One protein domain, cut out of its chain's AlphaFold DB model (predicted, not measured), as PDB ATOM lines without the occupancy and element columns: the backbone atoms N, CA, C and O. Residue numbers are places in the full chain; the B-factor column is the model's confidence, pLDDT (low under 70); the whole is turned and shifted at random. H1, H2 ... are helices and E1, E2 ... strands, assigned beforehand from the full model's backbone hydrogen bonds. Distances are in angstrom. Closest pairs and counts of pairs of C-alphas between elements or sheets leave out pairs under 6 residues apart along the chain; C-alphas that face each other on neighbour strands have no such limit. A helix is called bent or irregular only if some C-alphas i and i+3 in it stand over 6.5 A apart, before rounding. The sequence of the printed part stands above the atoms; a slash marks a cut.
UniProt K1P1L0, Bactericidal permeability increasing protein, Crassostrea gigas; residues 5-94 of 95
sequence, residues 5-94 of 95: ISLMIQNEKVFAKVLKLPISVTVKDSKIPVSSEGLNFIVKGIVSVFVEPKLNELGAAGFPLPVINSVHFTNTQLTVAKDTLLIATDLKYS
ATOM      1  N   ILE A   5      69.841  28.159  29.225       86.56
ATOM      2  CA  ILE A   5      68.625  27.621  28.618       86.56
ATOM      3  C   ILE A   5      67.843  26.914  29.722       86.56
ATOM      4  O   ILE A   5      68.412  26.125  30.472       86.56
ATOM      5  N   SER A   6      66.555  27.214  29.823       88.00
ATOM      6  CA  SER A   6      65.607  26.449  30.626       88.00
ATOM      7  C   SER A   6      64.981  25.368  29.754       88.00
ATOM      8  O   SER A   6      64.563  25.659  28.632       88.00
ATOM      9  N   LEU A   7      64.917  24.141  30.262       88.06
ATOM     10  CA  LEU A   7      64.301  23.004  29.588       88.06
ATOM     11  C   LEU A   7      63.162  22.464  30.450       88.06
ATOM     12  O   LEU A   7      63.283  22.400  31.672       88.06
ATOM     13  N   MET A   8      62.070  22.061  29.812       87.56
ATOM     14  CA  MET A   8      60.905  21.482  30.478       87.56
ATOM     15  C   MET A   8      60.368  20.320  29.651       87.56
ATOM     16  O   MET A   8      60.393  20.380  28.427       87.56
ATOM     17  N   ILE A   9      59.859  19.279  30.308       86.75
ATOM     18  CA  ILE A   9      59.128  18.204  29.635       86.75
ATOM     19  C   ILE A   9      57.665  18.257  30.033       86.75
ATOM     20  O   ILE A   9      57.331  18.308  31.213       86.75
ATOM     21  N   GLN A  10      56.799  18.248  29.027       83.94
ATOM     22  CA  GLN A  10      55.357  18.188  29.200       83.94
ATOM     23  C   GLN A  10      54.746  17.464  28.004       83.94
ATOM     24  O   GLN A  10      55.180  17.672  26.874       83.94
ATOM     25  N   ASN A  11      53.745  16.613  28.244       83.06
ATOM     26  CA  ASN A  11      53.078  15.828  27.198       83.06
ATOM     27  C   ASN A  11      54.078  15.145  26.248       83.06
ATOM     28  O   ASN A  11      53.949  15.254  25.032       83.06
ATOM     29  N   GLU A  12      55.119  14.526  26.818       85.56
ATOM     30  CA  GLU A  12      56.124  13.754  26.067       85.56
ATOM     31  C   GLU A  12      56.879  14.593  25.020       85.56
ATOM     32  O   GLU A  12      57.450  14.076  24.062       85.56
ATOM     33  N   LYS A  13      56.913  15.915  25.216       89.12
ATOM     34  CA  LYS A  13      57.690  16.860  24.419       89.12
ATOM     35  C   LYS A  13      58.672  17.609  25.301       89.12
ATOM     36  O   LYS A  13      58.353  17.968  26.435       89.12
ATOM     37  N   VAL A  14      59.852  17.874  24.755       89.94
ATOM     38  CA  VAL A  14      60.860  18.748  25.357       89.94
ATOM     39  C   VAL A  14      60.642  20.163  24.850       89.94
ATOM     40  O   VAL A  14      60.727  20.414  23.650       89.94
ATOM     41  N   PHE A  15      60.407  21.089  25.763       91.25
ATOM     42  CA  PHE A  15      60.340  22.518  25.511       91.25
ATOM     43  C   PHE A  15      61.623  23.187  25.981       91.25
ATOM     44  O   PHE A  15      62.243  22.764  26.961       91.25
ATOM     45  N   ALA A  16      61.999  24.260  25.297       90.31
ATOM     46  CA  ALA A  16      63.176  25.044  25.626       90.31
ATOM     47  C   ALA A  16      62.852  26.536  25.650       90.31
ATOM     48  O   ALA A  16      62.054  27.033  24.856       90.31
ATOM     49  N   LYS A  17      63.516  27.264  26.545       90.75
ATOM     50  CA  LYS A  17      63.478  28.723  26.596       90.75
ATOM     51  C   LYS A  17      64.868  29.270  26.879       90.75
ATOM     52  O   LYS A  17      65.495  28.927  27.879       90.75
ATOM     53  N   VAL A  18      65.340  30.153  26.015       88.94
ATOM     54  CA  VAL A  18      66.581  30.897  26.203       88.94
ATOM     55  C   VAL A  18      66.341  31.966  27.269       88.94
ATOM     56  O   VAL A  18      65.483  32.834  27.109       88.94
ATOM     57  N   LEU A  19      67.084  31.884  28.375       86.31
ATOM     58  CA  LEU A  19      67.029  32.861  29.470       86.31
ATOM     59  C   LEU A  19      68.129  33.913  29.348       86.31
ATOM     60  O   LEU A  19      67.947  35.056  29.755       86.31
ATOM     61  N   LYS A  20      69.292  33.515  28.824       84.50
ATOM     62  CA  LYS A  20      70.437  34.406  28.647       84.50
ATOM     63  C   LYS A  20      71.291  33.935  27.482       84.50
ATOM     64  O   LYS A  20      71.816  32.823  27.534       84.50
ATOM     65  N   LEU A  21      71.491  34.797  26.489       85.44
ATOM     66  CA  LEU A  21      72.359  34.542  25.342       85.44
ATOM     67  C   LEU A  21      73.453  35.621  25.270       85.44
ATOM     68  O   LEU A  21      73.315  36.612  24.555       85.44
ATOM     69  N   PRO A  22      74.539  35.493  26.056       82.44
ATOM     70  CA  PRO A  22      75.588  36.501  26.060       82.44
ATOM     71  C   PRO A  22      76.382  36.429  24.751       82.44
ATOM     72  O   PRO A  22      77.166  35.504  24.547       82.44
ATOM     73  N   ILE A  23      76.196  37.423  23.883       82.56
ATOM     74  CA  ILE A  23      76.946  37.559  22.631       82.56
ATOM     75  C   ILE A  23      77.951  38.700  22.755       82.56
ATOM     76  O   ILE A  23      77.626  39.808  23.189       82.56
ATOM     77  N   SER A  24      79.189  38.402  22.374       81.38
ATOM     78  CA  SER A  24      80.273  39.367  22.261       81.38
ATOM     79  C   SER A  24      80.844  39.265  20.861       81.38
ATOM     80  O   SER A  24      81.280  38.192  20.446       81.38
ATOM     81  N   VAL A  25      80.828  40.380  20.142       83.62
ATOM     82  CA  VAL A  25      81.376  40.468  18.792       83.62
ATOM     83  C   VAL A  25      82.695  41.219  18.836       83.62
ATOM     84  O   VAL A  25      82.828  42.231  19.522       83.62
ATOM     85  N   THR A  26      83.667  40.719  18.083       84.50
ATOM     86  CA  THR A  26      84.965  41.361  17.897       84.50
ATOM     87  C   THR A  26      85.295  41.352  16.414       84.50
ATOM     88  O   THR A  26      85.094  40.344  15.735       84.50
ATOM     89  N   VAL A  27      85.782  42.481  15.902       86.50
ATOM     90  CA  VAL A  27      86.220  42.593  14.509       86.50
ATOM     91  C   VAL A  27      87.538  41.842  14.362       86.50
ATOM     92  O   VAL A  27      88.514  42.165  15.033       86.50
ATOM     93  N   LYS A  28      87.557  40.811  13.512       88.12
ATOM     94  CA  LYS A  28      88.757  39.996  13.263       88.12
ATOM     95  C   LYS A  28      89.633  40.571  12.149       88.12
ATOM     96  O   LYS A  28      90.850  40.526  12.252       88.12
ATOM     97  N   ASP A  29      89.006  41.076  11.095       90.00
ATOM     98  CA  ASP A  29      89.655  41.709   9.951       90.00
ATOM     99  C   ASP A  29      88.697  42.751   9.372       90.00
ATOM    100  O   ASP A  29      87.475  42.577   9.439       90.00
ATOM    101  N   SER A  30      89.242  43.833   8.824       87.44
ATOM    102  CA  SER A  30      88.449  44.816   8.100       87.44
ATOM    103  C   SER A  30      89.294  45.604   7.111       87.44
ATOM    104  O   SER A  30      90.329  46.168   7.454       87.44
ATOM    105  N   LYS A  31      88.788  45.717   5.880       91.56
ATOM    106  CA  LYS A  31      89.369  46.566   4.827       91.56
ATOM    107  C   LYS A  31      88.980  48.043   4.959       91.56
ATOM    108  O   LYS A  31      89.473  48.870   4.199       91.56
ATOM    109  N   ILE A  32      88.090  48.366   5.899       88.75
ATOM    110  CA  ILE A  32      87.628  49.726   6.203       88.75
ATOM    111  C   ILE A  32      87.701  49.988   7.714       88.75
ATOM    112  O   ILE A  32      87.574  49.045   8.498       88.75
ATOM    113  N   PRO A  33      87.869  51.239   8.169       84.31
ATOM    114  CA  PRO A  33      87.783  51.547   9.592       84.31
ATOM    115  C   PRO A  33      86.382  51.218  10.123       84.31
ATOM    116  O   PRO A  33      85.385  51.718   9.603       84.31
ATOM    117  N   VAL A  34      86.296  50.385  11.160       86.12
ATOM    118  CA  VAL A  34      85.031  50.042  11.831       86.12
ATOM    119  C   VAL A  34      85.213  50.102  13.337       86.12
ATOM    120  O   VAL A  34      86.183  49.569  13.872       86.12
ATOM    121  N   SER A  35      84.256  50.725  14.027       87.06
ATOM    122  CA  SER A  35      84.195  50.668  15.488       87.06
ATOM    123  C   SER A  35      83.674  49.300  15.918       87.06
ATOM    124  O   SER A  35      82.561  48.896  15.566       87.06
ATOM    125  N   SER A  36      84.481  48.601  16.714       85.94
ATOM    126  CA  SER A  36      84.101  47.314  17.297       85.94
ATOM    127  C   SER A  36      82.950  47.474  18.289       85.94
ATOM    128  O   SER A  36      82.067  46.622  18.362       85.94
ATOM    129  N   GLU A  37      82.916  48.589  19.015       86.44
ATOM    130  CA  GLU A  37      81.890  48.920  20.001       86.44
ATOM    131  C   GLU A  37      80.537  49.146  19.323       86.44
ATOM    132  O   GLU A  37      79.534  48.568  19.746       86.44
ATOM    133  N   GLY A  38      80.519  49.927  18.236       85.69
ATOM    134  CA  GLY A  38      79.312  50.183  17.448       85.69
ATOM    135  C   GLY A  38      78.744  48.906  16.827       85.69
ATOM    136  O   GLY A  38      77.548  48.637  16.944       85.69
ATOM    137  N   LEU A  39      79.602  48.066  16.241       87.56
ATOM    138  CA  LEU A  39      79.184  46.771  15.694       87.56
ATOM    139  C   LEU A  39      78.652  45.831  16.778       87.56
ATOM    140  O   LEU A  39      77.613  45.201  16.589       87.56
ATOM    141  N   ASN A  40      79.319  45.758  17.930       88.50
ATOM    142  CA  ASN A  40      78.862  44.937  19.048       88.50
ATOM    143  C   ASN A  40      77.495  45.406  19.573       88.50
ATOM    144  O   ASN A  40      76.651  44.574  19.897       88.50
ATOM    145  N   PHE A  41      77.246  46.720  19.621       88.31
ATOM    146  CA  PHE A  41      75.944  47.273  19.999       88.31
ATOM    147  C   PHE A  41      74.844  46.883  19.004       88.31
ATOM    148  O   PHE A  41      73.805  46.363  19.412       88.31
ATOM    149  N   ILE A  42      75.094  47.063  17.702       89.56
ATOM    150  CA  ILE A  42      74.133  46.715  16.644       89.56
ATOM    151  C   ILE A  42      73.807  45.220  16.685       89.56
ATOM    152  O   ILE A  42      72.633  44.845  16.686       89.56
ATOM    153  N   VAL A  43      74.824  44.358  16.772       89.81
ATOM    154  CA  VAL A  43      74.608  42.906  16.803       89.81
ATOM    155  C   VAL A  43      73.837  42.495  18.055       89.81
ATOM    156  O   VAL A  43      72.896  41.715  17.943       89.81
ATOM    157  N   LYS A  44      74.155  43.049  19.231       89.56
ATOM    158  CA  LYS A  44      73.372  42.792  20.452       89.56
ATOM    159  C   LYS A  44      71.906  43.202  20.297       89.56
ATOM    160  O   LYS A  44      71.031  42.459  20.735       89.56
ATOM    161  N   GLY A  45      71.637  44.332  19.639       88.88
ATOM    162  CA  GLY A  45      70.277  44.765  19.316       88.88
ATOM    163  C   GLY A  45      69.536  43.757  18.433       88.88
ATOM    164  O   GLY A  45      68.439  43.326  18.779       88.88
ATOM    165  N   ILE A  46      70.158  43.311  17.338       89.69
ATOM    166  CA  ILE A  46      69.576  42.300  16.434       89.69
ATOM    167  C   ILE A  46      69.302  40.990  17.179       89.69
ATOM    168  O   ILE A  46      68.252  40.374  16.999       89.69
ATOM    169  N   VAL A  47      70.234  40.567  18.030       89.56
ATOM    170  CA  VAL A  47      70.110  39.320  18.786       89.56
ATOM    171  C   VAL A  47      68.911  39.375  19.724       89.56
ATOM    172  O   VAL A  47      68.094  38.460  19.702       89.56
ATOM    173  N   SER A  48      68.764  40.458  20.483       87.00
ATOM    174  CA  SER A  48      67.654  40.608  21.425       87.00
ATOM    175  C   SER A  48      66.296  40.763  20.723       87.00
ATOM    176  O   SER A  48      65.301  40.220  21.190       87.00
ATOM    177  N   VAL A  49      66.244  41.456  19.579       90.25
ATOM    178  CA  VAL A  49      64.978  41.746  18.877       90.25
ATOM    179  C   VAL A  49      64.524  40.604  17.966       90.25
ATOM    180  O   VAL A  49      63.325  40.385  17.820       90.25
ATOM    181  N   PHE A  50      65.449  39.874  17.343       90.38
ATOM    182  CA  PHE A  50      65.111  38.861  16.339       90.38
ATOM    183  C   PHE A  50      65.556  37.454  16.726       90.38
ATOM    184  O   PHE A  50      64.768  36.517  16.615       90.38
ATOM    185  N   VAL A  51      66.798  37.282  17.182       89.31
ATOM    186  CA  VAL A  51      67.368  35.943  17.404       89.31
ATOM    187  C   VAL A  51      66.773  35.283  18.648       89.31
ATOM    188  O   VAL A  51      66.305  34.152  18.564       89.31
ATOM    189  N   GLU A  52      66.746  35.978  19.787       88.75
ATOM    190  CA  GLU A  52      66.186  35.448  21.036       88.75
ATOM    191  C   GLU A  52      64.697  35.081  20.899       88.75
ATOM    192  O   GLU A  52      64.343  33.956  21.269       88.75
ATOM    193  N   PRO A  53      63.819  35.927  20.315       91.06
ATOM    194  CA  PRO A  53      62.427  35.551  20.079       91.06
ATOM    195  C   PRO A  53      62.289  34.341  19.159       91.06
ATOM    196  O   PRO A  53      61.547  33.423  19.489       91.06
ATOM    197  N   LYS A  54      63.051  34.276  18.060       92.19
ATOM    198  CA  LYS A  54      63.004  33.137  17.129       92.19
ATOM    199  C   LYS A  54      63.449  31.828  17.778       92.19
ATOM    200  O   LYS A  54      62.817  30.798  17.568       92.19
ATOM    201  N   LEU A  55      64.506  31.856  18.590       90.75
ATOM    202  CA  LEU A  55      64.948  30.676  19.341       90.75
ATOM    203  C   LEU A  55      63.899  30.228  20.362       90.75
ATOM    204  O   LEU A  55      63.676  29.030  20.524       90.75
ATOM    205  N   ASN A  56      63.227  31.174  21.021       91.69
ATOM    206  CA  ASN A  56      62.146  30.867  21.951       91.69
ATOM    207  C   ASN A  56      60.889  30.341  21.245       91.69
ATOM    208  O   ASN A  56      60.258  29.435  21.775       91.69
ATOM    209  N   GLU A  57      60.544  30.843  20.056       93.62
ATOM    210  CA  GLU A  57      59.464  30.289  19.222       93.62
ATOM    211  C   GLU A  57      59.745  28.823  18.864       93.62
ATOM    212  O   GLU A  57      58.878  27.964  19.036       93.62
ATOM    213  N   LEU A  58      60.974  28.516  18.431       90.88
ATOM    214  CA  LEU A  58      61.393  27.144  18.128       90.88
ATOM    215  C   LEU A  58      61.368  26.252  19.376       90.88
ATOM    216  O   LEU A  58      60.858  25.135  19.328       90.88
ATOM    217  N   GLY A  59      61.883  26.746  20.502       89.12
ATOM    218  CA  GLY A  59      61.869  26.017  21.770       89.12
ATOM    219  C   GLY A  59      60.460  25.798  22.334       89.12
ATOM    220  O   GLY A  59      60.211  24.773  22.971       89.12
ATOM    221  N   ALA A  60      59.527  26.713  22.062       91.19
ATOM    222  CA  ALA A  60      58.126  26.614  22.460       91.19
ATOM    223  C   ALA A  60      57.308  25.663  21.574       91.19
ATOM    224  O   ALA A  60      56.326  25.098  22.051       91.19
ATOM    225  N   ALA A  61      57.707  25.442  20.315       92.31
ATOM    226  CA  ALA A  61      57.083  24.423  19.464       92.31
ATOM    227  C   ALA A  61      57.234  23.009  20.060       92.31
ATOM    228  O   ALA A  61      56.350  22.158  19.903       92.31
ATOM    229  N   GLY A  62      58.327  22.797  20.796       87.94
ATOM    230  CA  GLY A  62      58.645  21.558  21.485       87.94
ATOM    231  C   GLY A  62      59.140  20.460  20.540       87.94
ATOM    232  O   GLY A  62      58.759  20.382  19.373       87.94
ATOM    233  N   PHE A  63      59.993  19.579  21.055       89.06
ATOM    234  CA  PHE A  63      60.517  18.425  20.328       89.06
ATOM    235  C   PHE A  63      59.912  17.128  20.886       89.06
ATOM    236  O   PHE A  63      59.993  16.914  22.097       89.06
ATOM    237  N   PRO A  64      59.296  16.268  20.055       89.12
ATOM    238  CA  PRO A  64      58.672  15.036  20.527       89.12
ATOM    239  C   PRO A  64      59.714  14.025  21.006       89.12
ATOM    240  O   PRO A  64      60.713  13.775  20.333       89.12
ATOM    241  N   LEU A  65      59.460  13.423  22.164       86.44
ATOM    242  CA  LEU A  65      60.235  12.292  22.652       86.44
ATOM    243  C   LEU A  65      59.748  10.995  21.998       86.44
ATOM    244  O   LEU A  65      58.571  10.883  21.650       86.44
ATOM    245  N   PRO A  66      60.636  10.005  21.820       83.56
ATOM    246  CA  PRO A  66      60.248   8.706  21.296       83.56
ATOM    247  C   PRO A  66      59.429   7.951  22.353       83.56
ATOM    248  O   PRO A  66      59.983   7.286  23.226       83.56
ATOM    249  N   VAL A  67      58.105   8.072  22.272       82.50
ATOM    250  CA  VAL A  67      57.144   7.342  23.108       82.50
ATOM    251  C   VAL A  67      56.344   6.347  22.279       82.50
ATOM    252  O   VAL A  67      56.085   6.549  21.092       82.50
ATOM    253  N   ILE A  68      55.961   5.251  22.923       80.50
ATOM    254  CA  ILE A  68      55.076   4.227  22.367       80.50
ATOM    255  C   ILE A  68      53.696   4.488  22.974       80.50
ATOM    256  O   ILE A  68      53.623   4.725  24.172       80.50
ATOM    257  N   ASN A  69      52.616   4.424  22.188       77.81
ATOM    258  CA  ASN A  69      51.265   4.877  22.581       77.81
ATOM    259  C   ASN A  69      50.777   4.438  23.977       77.81
ATOM    260  O   ASN A  69      50.006   5.153  24.605       77.81
ATOM    261  N   SER A  70      51.189   3.263  24.453       81.56
ATOM    262  CA  SER A  70      50.756   2.707  25.740       81.56
ATOM    263  C   SER A  70      51.671   3.065  26.921       81.56
ATOM    264  O   SER A  70      51.392   2.641  28.042       81.56
ATOM    265  N   VAL A  71      52.767   3.793  26.686       83.62
ATOM    266  CA  VAL A  71      53.810   4.125  27.667       83.62
ATOM    267  C   VAL A  71      53.916   5.639  27.807       83.62
ATOM    268  O   VAL A  71      54.350   6.321  26.884       83.62
ATOM    269  N   HIS A  72      53.591   6.140  28.996       86.94
ATOM    270  CA  HIS A  72      53.702   7.554  29.336       86.94
ATOM    271  C   HIS A  72      54.886   7.824  30.255       86.94
ATOM    272  O   HIS A  72      55.216   7.022  31.133       86.94
ATOM    273  N   PHE A  73      55.498   8.990  30.078       87.00
ATOM    274  CA  PHE A  73      56.582   9.460  30.933       87.00
ATOM    275  C   PHE A  73      56.021  10.148  32.176       87.00
ATOM    276  O   PHE A  73      55.138  11.003  32.096       87.00
ATOM    277  N   THR A  74      56.545   9.774  33.340       85.94
ATOM    278  CA  THR A  74      56.205  10.369  34.635       85.94
ATOM    279  C   THR A  74      57.483  10.709  35.392       85.94
ATOM    280  O   THR A  74      58.510  10.069  35.180       85.94
ATOM    281  N   ASN A  75      57.428  11.715  36.272       86.25
ATOM    282  CA  ASN A  75      58.559  12.094  37.127       86.25
ATOM    283  C   ASN A  75      59.873  12.332  36.345       86.25
ATOM    284  O   ASN A  75      60.941  11.834  36.691       86.25
ATOM    285  N   THR A  76      59.783  13.070  35.238       85.69
ATOM    286  CA  THR A  76      60.923  13.283  34.347       85.69
ATOM    287  C   THR A  76      61.893  14.334  34.888       85.69
ATOM    288  O   THR A  76      61.499  15.439  35.259       85.69
ATOM    289  N   GLN A  77      63.180  14.012  34.850       85.50
ATOM    290  CA  GLN A  77      64.298  14.884  35.179       85.50
ATOM    291  C   GLN A  77      65.227  15.035  33.974       85.50
ATOM    292  O   GLN A  77      65.506  14.084  33.242       85.50
ATOM    293  N   LEU A  78      65.725  16.254  33.786       84.88
ATOM    294  CA  LEU A  78      66.597  16.623  32.680       84.88
ATOM    295  C   LEU A  78      67.963  17.035  33.199       84.88
ATOM    296  O   LEU A  78      68.067  17.900  34.064       84.88
ATOM    297  N   THR A  79      69.011  16.459  32.621       86.25
ATOM    298  CA  THR A  79      70.393  16.858  32.889       86.25
ATOM    299  C   THR A  79      71.104  17.144  31.578       86.25
ATOM    300  O   THR A  79      71.205  16.285  30.705       86.25
ATOM    301  N   VAL A  80      71.618  18.365  31.437       83.62
ATOM    302  CA  VAL A  80      72.476  18.733  30.308       83.62
ATOM    303  C   VAL A  80      73.885  18.227  30.606       83.62
ATOM    304  O   VAL A  80      74.521  18.683  31.556       83.62
ATOM    305  N   ALA A  81      74.362  17.282  29.803       83.44
ATOM    306  CA  ALA A  81      75.721  16.767  29.848       83.44
ATOM    307  C   ALA A  81      76.502  17.253  28.618       83.44
ATOM    308  O   ALA A  81      75.976  17.929  27.730       83.44
ATOM    309  N   LYS A  82      77.799  16.945  28.569       82.94
ATOM    310  CA  LYS A  82      78.617  17.293  27.408       82.94
ATOM    311  C   LYS A  82      78.077  16.552  26.178       82.94
ATOM    312  O   LYS A  82      77.926  15.333  26.215       82.94
ATOM    313  N   ASP A  83      77.758  17.308  25.129       87.25
ATOM    314  CA  ASP A  83      77.255  16.827  23.833       87.25
ATOM    315  C   ASP A  83      75.951  16.000  23.893       87.25
ATOM    316  O   ASP A  83      75.531  15.423  22.893       87.25
ATOM    317  N   THR A  84      75.288  15.936  25.055       86.56
ATOM    318  CA  THR A  84      74.141  15.051  25.292       86.56
ATOM    319  C   THR A  84      73.132  15.673  26.257       86.56
ATOM    320  O   THR A  84      73.483  16.386  27.197       86.56
ATOM    321  N   LEU A  85      71.851  15.381  26.037       85.69
ATOM    322  CA  LEU A  85      70.776  15.679  26.979       85.69
ATOM    323  C   LEU A  85      70.318  14.362  27.601       85.69
ATOM    324  O   LEU A  85      69.752  13.515  26.910       85.69
ATOM    325  N   LEU A  86      70.580  14.186  28.893       88.19
ATOM    326  CA  LEU A  86      70.144  13.013  29.634       88.19
ATOM    327  C   LEU A  86      68.736  13.252  30.176       88.19
ATOM    328  O   LEU A  86      68.478  14.238  30.870       88.19
ATOM    329  N   ILE A  87      67.836  12.333  29.842       88.12
ATOM    330  CA  ILE A  87      66.437  12.352  30.252       88.12
ATOM    331  C   ILE A  87      66.220  11.127  31.134       88.12
ATOM    332  O   ILE A  87      66.216  10.001  30.640       88.12
ATOM    333  N   ALA A  88      66.081  11.345  32.436       89.25
ATOM    334  CA  ALA A  88      65.735  10.302  33.393       89.25
ATOM    335  C   ALA A  88      64.233  10.391  33.659       89.25
ATOM    336  O   ALA A  88      63.737  11.456  34.009       89.25
ATOM    337  N   THR A  89      63.485   9.313  33.452       88.81
ATOM    338  CA  THR A  89      62.031   9.326  33.632       88.81
ATOM    339  C   THR A  89      61.538   7.971  34.093       88.81
ATOM    340  O   THR A  89      62.055   6.942  33.658       88.81
ATOM    341  N   ASP A  90      60.500   7.982  34.917       89.56
ATOM    342  CA  ASP A  90      59.731   6.787  35.231       89.56
ATOM    343  C   ASP A  90      58.696   6.552  34.126       89.56
ATOM    344  O   ASP A  90      58.241   7.492  33.462       89.56
ATOM    345  N   LEU A  91      58.317   5.291  33.927       88.94
ATOM    346  CA  LEU A  91      57.366   4.885  32.897       88.94
ATOM    347  C   LEU A  91      56.065   4.413  33.536       88.94
ATOM    348  O   LEU A  91      56.074   3.602  34.463       88.94
ATOM    349  N   LYS A  92      54.940   4.871  32.993       87.50
ATOM    350  CA  LYS A  92      53.609   4.374  33.334       87.50
ATOM    351  C   LYS A  92      52.976   3.730  32.110       87.50
ATOM    352  O   LYS A  92      52.738   4.396  31.106       87.50
ATOM    353  N   TYR A  93      52.693   2.438  32.215       87.94
ATOM    354  CA  TYR A  93      51.929   1.709  31.211       87.94
ATOM    355  C   TYR A  93      50.426   1.863  31.476       87.94
ATOM    356  O   TYR A  93      50.001   1.788  32.630       87.94
ATOM    357  N   SER A  94      49.643   2.089  30.422       81.81
ATOM    358  CA  SER A  94      48.195   2.373  30.515       81.81
ATOM    359  C   SER A  94      47.315   1.348  29.797       81.81
ATOM    360  O   SER A  94      46.194   1.681  29.415       81.81
TER     361      SER A  94
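This is residues 5 to 94 of the 95 residues of the protein "Bactericidal permeability increasing protein" of Crassostrea gigas (UniProt K1P1L0). The model is a long, thin rod: a hairpin of strands E1 and E2 lies near its middle with helix arm H1b packed on E2, a second hairpin, E3 and E4, makes one end, and helix arm H1a with the long link of residues 21 to 35 reaches out to the other. Residues 29 to 34 stick out at the tip of that link. The printed part has 90 residues, with the order E1, E2, H1, E3, E4 along it, and its two antiparallel sheets have the orders E1 - E2 and E3 - E4. The class is mixed, helices and strands. The whole is extended, with a radius of gyration of the C-alphas of 19.4 A and spans of 66 by 25 by 19 A.

E1 is residues 5 to 10, 16.3 A from first to last C-alpha, and begins at C-alpha 5 at (68.625, 27.621, 28.618). E2 is residues 13 to 20, 22.1 A long. H1, residues 36 to 61, was assigned as one helix by its hydrogen bonds but is bent, with C-alphas 49 and 52 6.8 A apart. Its arm H1a is residues 36 to 49, 20.0 A long, from C-alpha 36 at (84.101, 47.314, 17.297). Its arm H1b is residues 52 to 61, 14.4 A long. E3 is residues 71 to 81, 25.4 A long, and E4 is residues 84 to 93, 26.6 A long, ending at C-alpha 93 at (51.929, 1.709, 31.211).

E1 and E2 form a hairpin, antiparallel at 158 degrees between their directions; N 8 and O 15 are within hydrogen-bond range at 2.9 A, and N 17 and O 6 at 2.8 A. E2 and H1b have 14 pairs of C-alphas within 8 A, the closest being those of Ala 16 and Gly 59, 4.2 A apart. E1 and H1b are near each other, with 6 pairs within 10 A. H1a and H1b stand at a shallow tilt of 30 degrees. Every O i to N i+4 pair is within hydrogen-bond range in H1a and H1b. Residues 13 to 14 of E2 pair with residues 63 to 64, antiparallel. E1 and E3 have 3 pairs within 8 A, the closest C-alphas being those of Ile 9 and Thr 76, 7.0 A apart. E3 and E4 form a hairpin, antiparallel at 163 degrees, with N 77 and O 88 at 2.7 A and N 86 and O 79 at 2.8 A, within hydrogen-bond range. E3 bends by 76 degrees at residue 75 and E4 by 52 degrees at residue 90. H1a is apart from E1, E3 and E4.

The two C-alphas farthest apart are those of Pro 33 and Ser 94, at 66.5 A. The printed part has no cut. The link from E2 to H1a is long, with 15 residues, and residues 29 to 34 of it stand free. The mean pLDDT of the printed part is 87.2, and no printed residue is under 70.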